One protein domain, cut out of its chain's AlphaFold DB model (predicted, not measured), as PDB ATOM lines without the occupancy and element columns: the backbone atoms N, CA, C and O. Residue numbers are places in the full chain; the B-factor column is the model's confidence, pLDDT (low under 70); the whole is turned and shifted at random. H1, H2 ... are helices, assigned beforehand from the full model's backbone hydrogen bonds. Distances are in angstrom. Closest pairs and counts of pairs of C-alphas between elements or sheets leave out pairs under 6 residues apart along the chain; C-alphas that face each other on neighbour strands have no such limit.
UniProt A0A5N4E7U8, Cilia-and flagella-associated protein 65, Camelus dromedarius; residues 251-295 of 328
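What this domain is: This is residues 251 to 295 of the 328 residues of the protein "Cilia-and flagella-associated protein 65" of Camelus dromedarius (UniProt A0A5N4E7U8). Two helices meet near their ends as a wide, open V or L, the shorter H1 leading through a sharp corner into the longer H2, and a short unnamed tail, residues 290 to 295, follows at the far end of H2. The printed part has 45 residues with two named helices, H1 then H2, and no named strand; its class is all helix. It is extended, with a radius of gyration of the C-alphas of 16.8 A and spans of 51 by 20 by 10 A.

How they stand to each other: H1, residues 251 to 264, is joined by a tight link of 2 residues to H2, residues 267 to 289. The two are close but not clearly touching; their closest C-alphas, those of Ile 263 and Phe 269, are 6.7 A apart. Their lines stand at a steep tilt of 67 degrees, and they run the same way. In H1 and H2 every O i to N i+4 pair is within hydrogen-bond range. Residues 251 to 283 stand free.

Where its parts are: H1 begins at C-alpha 251 (15.445, 14.283, 25.703) and measures 19.8 A from first to last C-alpha. H2 measures 32.5 A, from C-alpha 267 (24.611, -10.827, 26.984) to C-alpha 289 (2.474, -33.862, 20.821).

The domain as a whole: The two C-alphas farthest apart, those of Val 251 and Gly 291, are 51.2 A from each other. The printed part has no cut. The model's mean pLDDT over the printed part is 91.0, and residue 295 is under 70.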
ATOM      1  N   VAL A 251      14.237  14.694  24.966       96.25
ATOM      2  CA  VAL A 251      15.445  14.283  25.703       96.25
ATOM      3  C   VAL A 251      15.182  13.029  26.541       96.25
ATOM      4  O   VAL A 251      16.040  12.159  26.629       96.25
ATOM      5  N   LYS A 252      13.996  12.919  27.152       96.31
ATOM      6  CA  LYS A 252      13.615  11.740  27.940       96.31
ATOM      7  C   LYS A 252      13.392  10.512  27.058       96.31
ATOM      8  O   LYS A 252      13.799   9.429  27.444       96.31
ATOM      9  N   GLU A 253      12.757  10.687  25.904       95.19
ATOM     10  CA  GLU A 253      12.554   9.625  24.917       95.19
ATOM     11  C   GLU A 253      13.887   9.112  24.373       95.19
ATOM     12  O   GLU A 253      14.105   7.906  24.366       95.19
ATOM     13  N   LYS A 254      14.807  10.020  24.017       95.00
ATOM     14  CA  LYS A 254      16.161   9.652  23.594       95.00
ATOM     15  C   LYS A 254      16.906   8.886  24.689       95.00
ATOM     16  O   LYS A 254      17.403   7.804  24.430       95.00
ATOM     17  N   GLN A 255      16.874   9.375  25.931       95.12
ATOM     18  CA  GLN A 255      17.471   8.670  27.071       95.12
ATOM     19  C   GLN A 255      16.882   7.263  27.270       95.12
ATOM     20  O   GLN A 255      17.614   6.318  27.543       95.12
ATOM     21  N   GLU A 256      15.560   7.110  27.152       95.06
ATOM     22  CA  GLU A 256      14.909   5.799  27.257       95.06
ATOM     23  C   GLU A 256      15.291   4.867  26.100       95.06
ATOM     24  O   GLU A 256      15.337   3.652  26.290       95.06
ATOM     25  N   GLN A 257      15.546   5.411  24.912       92.88
ATOM     26  CA  GLN A 257      16.007   4.651  23.757       92.88
ATOM     27  C   GLN A 257      17.460   4.190  23.935       92.88
ATOM     28  O   GLN A 257      17.716   2.994  23.821       92.88
ATOM     29  N   ASP A 258      18.357   5.086  24.350       92.19
ATOM     30  CA  ASP A 258      19.759   4.764  24.646       92.19
ATOM     31  C   ASP A 258      19.858   3.674  25.736       92.19
ATOM     32  O   ASP A 258      20.678   2.759  25.666       92.19
ATOM     33  N   GLU A 259      18.982   3.722  26.748       93.62
ATOM     34  CA  GLU A 259      18.895   2.688  27.787       93.62
ATOM     35  C   GLU A 259      18.411   1.340  27.243       93.62
ATOM     36  O   GLU A 259      18.934   0.294  27.634       93.62
ATOM     37  N   LYS A 260      17.416   1.336  26.346       92.75
ATOM     38  CA  LYS A 260      16.944   0.103  25.701       92.75
ATOM     39  C   LYS A 260      18.025  -0.518  24.835       92.75
ATOM     40  O   LYS A 260      18.191  -1.731  24.893       92.75
ATOM     41  N   GLU A 261      18.749   0.300  24.082       91.00
ATOM     42  CA  GLU A 261      19.862  -0.145  23.252       91.00
ATOM     43  C   GLU A 261      20.962  -0.729  24.134       91.00
ATOM     44  O   GLU A 261      21.328  -1.892  23.971       91.00
ATOM     45  N   ALA A 262      21.378  -0.007  25.179       92.38
ATOM     46  CA  ALA A 262      22.351  -0.501  26.148       92.38
ATOM     47  C   ALA A 262      21.944  -1.852  26.756       92.38
ATOM     48  O   ALA A 262      22.792  -2.727  26.916       92.38
ATOM     49  N   ILE A 263      20.658  -2.048  27.072       91.88
ATOM     50  CA  ILE A 263      20.140  -3.328  27.572       91.88
ATOM     51  C   ILE A 263      20.135  -4.396  26.477       91.88
ATOM     52  O   ILE A 263      20.472  -5.542  26.775       91.88
ATOM     53  N   SER A 264      19.773  -4.056  25.236       91.00
ATOM     54  CA  SER A 264      19.751  -5.021  24.132       91.00
ATOM     55  C   SER A 264      21.131  -5.585  23.809       91.00
ATOM     56  O   SER A 264      21.228  -6.754  23.452       91.00
ATOM     57  N   TRP A 265      22.190  -4.802  24.036       92.06
ATOM     58  CA  TRP A 265      23.577  -5.237  23.864       92.06
ATOM     59  C   TRP A 265      24.101  -6.110  25.015       92.06
ATOM     60  O   TRP A 265      25.181  -6.689  24.914       92.06
ATOM     61  N   LEU A 266      23.378  -6.226  26.137       95.25
ATOM     62  CA  LEU A 266      23.836  -7.049  27.255       95.25
ATOM     63  C   LEU A 266      23.680  -8.545  26.934       95.25
ATOM     64  O   LEU A 266      22.567  -8.996  26.653       95.25
ATOM     65  N   PRO A 267      24.716  -9.374  27.160       91.88
ATOM     66  CA  PRO A 267      24.611 -10.827  26.984       91.88
ATOM     67  C   PRO A 267      23.495 -11.468  27.827       91.88
ATOM     68  O   PRO A 267      22.868 -12.444  27.431       91.88
ATOM     69  N   ALA A 268      23.202 -10.900  29.002       93.38
ATOM     70  CA  ALA A 268      22.117 -11.369  29.861       93.38
ATOM     71  C   ALA A 268      20.725 -11.205  29.222       93.38
ATOM     72  O   ALA A 268      19.825 -11.989  29.523       93.38
ATOM     73  N   PHE A 269      20.544 -10.199  28.361       95.88
ATOM     74  CA  PHE A 269      19.299  -9.988  27.631       95.88
ATOM     75  C   PHE A 269      19.129 -11.029  26.519       95.88
ATOM     76  O   PHE A 269      18.067 -11.643  26.444       95.88
ATOM     77  N   ALA A 270      20.188 -11.315  25.753       93.31
ATOM     78  CA  ALA A 270      20.195 -12.396  24.766       93.31
ATOM     79  C   ALA A 270      19.869 -13.757  25.410       93.31
ATOM     80  O   ALA A 270      18.955 -14.453  24.970       93.31
ATOM     81  N   ASN A 271      20.505 -14.081  26.543       94.56
ATOM     82  CA  ASN A 271      20.220 -15.310  27.294       94.56
ATOM     83  C   ASN A 271      18.752 -15.403  27.749       94.56
ATOM     84  O   ASN A 271      18.159 -16.481  27.779       94.56
ATOM     85  N   LEU A 272      18.146 -14.275  28.135       96.31
ATOM     86  CA  LEU A 272      16.733 -14.233  28.507       96.31
ATOM     87  C   LEU A 272      15.826 -14.448  27.289       96.31
ATOM     88  O   LEU A 272      14.835 -15.173  27.399       96.31
ATOM     89  N   GLN A 273      16.142 -13.828  26.150       96.06
ATOM     90  CA  GLN A 273      15.407 -14.032  24.902       96.06
ATOM     91  C   GLN A 273      15.448 -15.502  24.479       96.06
ATOM     92  O   GLN A 273      14.398 -16.069  24.175       96.06
ATOM     93  N   GLU A 274      16.618 -16.135  24.547       95.62
ATOM     94  CA  GLU A 274      16.791 -17.560  24.265       95.62
ATOM     95  C   GLU A 274      15.952 -18.424  25.214       95.62
ATOM     96  O   GLU A 274      15.153 -19.237  24.757       95.62
ATOM     97  N   ALA A 275      16.026 -18.188  26.527       96.75
ATOM     98  CA  ALA A 275      15.242 -18.942  27.506       96.75
ATOM     99  C   ALA A 275      13.722 -18.782  27.312       96.75
ATOM    100  O   ALA A 275      12.948 -19.715  27.558       96.75
ATOM    101  N   LEU A 276      13.262 -17.601  26.887       97.12
ATOM    102  CA  LEU A 276      11.855 -17.370  26.554       97.12
ATOM    103  C   LEU A 276      11.458 -18.115  25.277       97.12
ATOM    104  O   LEU A 276      10.435 -18.801  25.278       97.12
ATOM    105  N   LEU A 277      12.265 -18.020  24.217       96.75
ATOM    106  CA  LEU A 277      12.039 -18.724  22.953       96.75
ATOM    107  C   LEU A 277      12.018 -20.239  23.155       96.75
ATOM    108  O   LEU A 277      11.089 -20.903  22.697       96.75
ATOM    109  N   GLU A 278      12.979 -20.772  23.906       96.31
ATOM    110  CA  GLU A 278      13.058 -22.187  24.244       96.31
ATOM    111  C   GLU A 278      11.783 -22.645  24.961       96.31
ATOM    112  O   GLU A 278      11.154 -23.617  24.542       96.31
ATOM    113  N   ASN A 279      11.331 -21.911  25.984       95.88
ATOM    114  CA  ASN A 279      10.093 -22.235  26.695       95.88
ATOM    115  C   ASN A 279       8.862 -22.187  25.787       95.88
ATOM    116  O   ASN A 279       7.987 -23.050  25.889       95.88
ATOM    117  N   MET A 280       8.765 -21.194  24.900       95.44
ATOM    118  CA  MET A 280       7.648 -21.111  23.958       95.44
ATOM    119  C   MET A 280       7.633 -22.313  23.015       95.44
ATOM    120  O   MET A 280       6.594 -22.952  22.858       95.44
ATOM    121  N   ILE A 281       8.782 -22.659  22.431       94.81
ATOM    122  CA  ILE A 281       8.907 -23.794  21.515       94.81
ATOM    123  C   ILE A 281       8.617 -25.107  22.246       94.81
ATOM    124  O   ILE A 281       7.845 -25.924  21.746       94.81
ATOM    125  N   GLN A 282       9.167 -25.304  23.448       92.38
ATOM    126  CA  GLN A 282       8.893 -26.486  24.265       92.38
ATOM    127  C   GLN A 282       7.399 -26.625  24.566       92.38
ATOM    128  O   GLN A 282       6.840 -27.705  24.373       92.38
ATOM    129  N   ASN A 283       6.734 -25.544  24.981       91.81
ATOM    130  CA  ASN A 283       5.296 -25.559  25.245       91.81
ATOM    131  C   ASN A 283       4.502 -25.937  23.992       91.81
ATOM    132  O   ASN A 283       3.679 -26.848  24.046       91.81
ATOM    133  N   ILE A 284       4.811 -25.307  22.858       90.00
ATOM    134  CA  ILE A 284       4.173 -25.580  21.568       90.00
ATOM    135  C   ILE A 284       4.357 -27.047  21.159       90.00
ATOM    136  O   ILE A 284       3.398 -27.710  20.766       90.00
ATOM    137  N   LEU A 285       5.571 -27.588  21.272       88.81
ATOM    138  CA  LEU A 285       5.870 -28.976  20.920       88.81
ATOM    139  C   LEU A 285       5.168 -29.968  21.848       88.81
ATOM    140  O   LEU A 285       4.634 -30.977  21.382       88.81
ATOM    141  N   VAL A 286       5.134 -29.692  23.154       88.12
ATOM    142  CA  VAL A 286       4.443 -30.538  24.133       88.12
ATOM    143  C   VAL A 286       2.940 -30.539  23.869       88.12
ATOM    144  O   VAL A 286       2.343 -31.612  23.787       88.12
ATOM    145  N   GLU A 287       2.332 -29.372  23.682       88.25
ATOM    146  CA  GLU A 287       0.903 -29.228  23.400       88.25
ATOM    147  C   GLU A 287       0.528 -29.880  22.058       88.25
ATOM    148  O   GLU A 287      -0.458 -30.620  21.958       88.25
ATOM    149  N   ALA A 288       1.383 -29.730  21.044       83.44
ATOM    150  CA  ALA A 288       1.199 -30.387  19.758       83.44
ATOM    151  C   ALA A 288       1.337 -31.910  19.833       83.44
ATOM    152  O   ALA A 288       0.543 -32.640  19.238       83.44
ATOM    153  N   SER A 289       2.294 -32.418  20.614       79.94
ATOM    154  CA  SER A 289       2.474 -33.862  20.821       79.94
ATOM    155  C   SER A 289       1.305 -34.510  21.571       79.94
ATOM    156  O   SER A 289       0.998 -35.682  21.354       79.94
ATOM    157  N   ARG A 290       0.613 -33.741  22.421       84.81
ATOM    158  CA  ARG A 290      -0.624 -34.160  23.096       84.81
ATOM    159  C   ARG A 290      -1.846 -34.106  22.179       84.81
ATOM    160  O   ARG A 290      -2.898 -34.623  22.550       84.81
ATOM    161  N   GLY A 291      -1.707 -33.511  20.993       77.31
ATOM    162  CA  GLY A 291      -2.799 -33.265  20.056       77.31
ATOM    163  C   GLY A 291      -3.746 -32.151  20.507       77.31
ATOM    164  O   GLY A 291      -4.863 -32.077  20.002       77.31
ATOM    165  N   GLU A 292      -3.326 -31.316  21.464       83.81
ATOM    166  CA  GLU A 292      -4.088 -30.159  21.954       83.81
ATOM    167  C   GLU A 292      -4.009 -28.997  20.949       83.81
ATOM    168  O   GLU A 292      -5.001 -28.305  20.723       83.81
ATOM    169  N   VAL A 293      -2.869 -28.857  20.262       77.38
ATOM    170  CA  VAL A 293      -2.648 -27.883  19.185       77.38
ATOM    171  C   VAL A 293      -2.164 -28.599  17.922       77.38
ATOM    172  O   VAL A 293      -1.279 -29.446  17.962       77.38
ATOM    173  N   VAL A 294      -2.726 -28.271  16.760       71.19
ATOM    174  CA  VAL A 294      -2.264 -28.808  15.470       71.19
ATOM    175  C   VAL A 294      -1.487 -27.721  14.738       71.19
ATOM    176  O   VAL A 294      -2.068 -26.755  14.255       71.19
ATOM    177  N   LEU A 295      -0.169 -27.899  14.627       68.81
ATOM    178  CA  LEU A 295       0.729 -26.936  13.969       68.81
ATOM    179  C   LEU A 295       0.724 -27.041  12.440       68.81
ATOM    180  O   LEU A 295       1.273 -26.186  11.753       68.81
TER     181      LEU A 295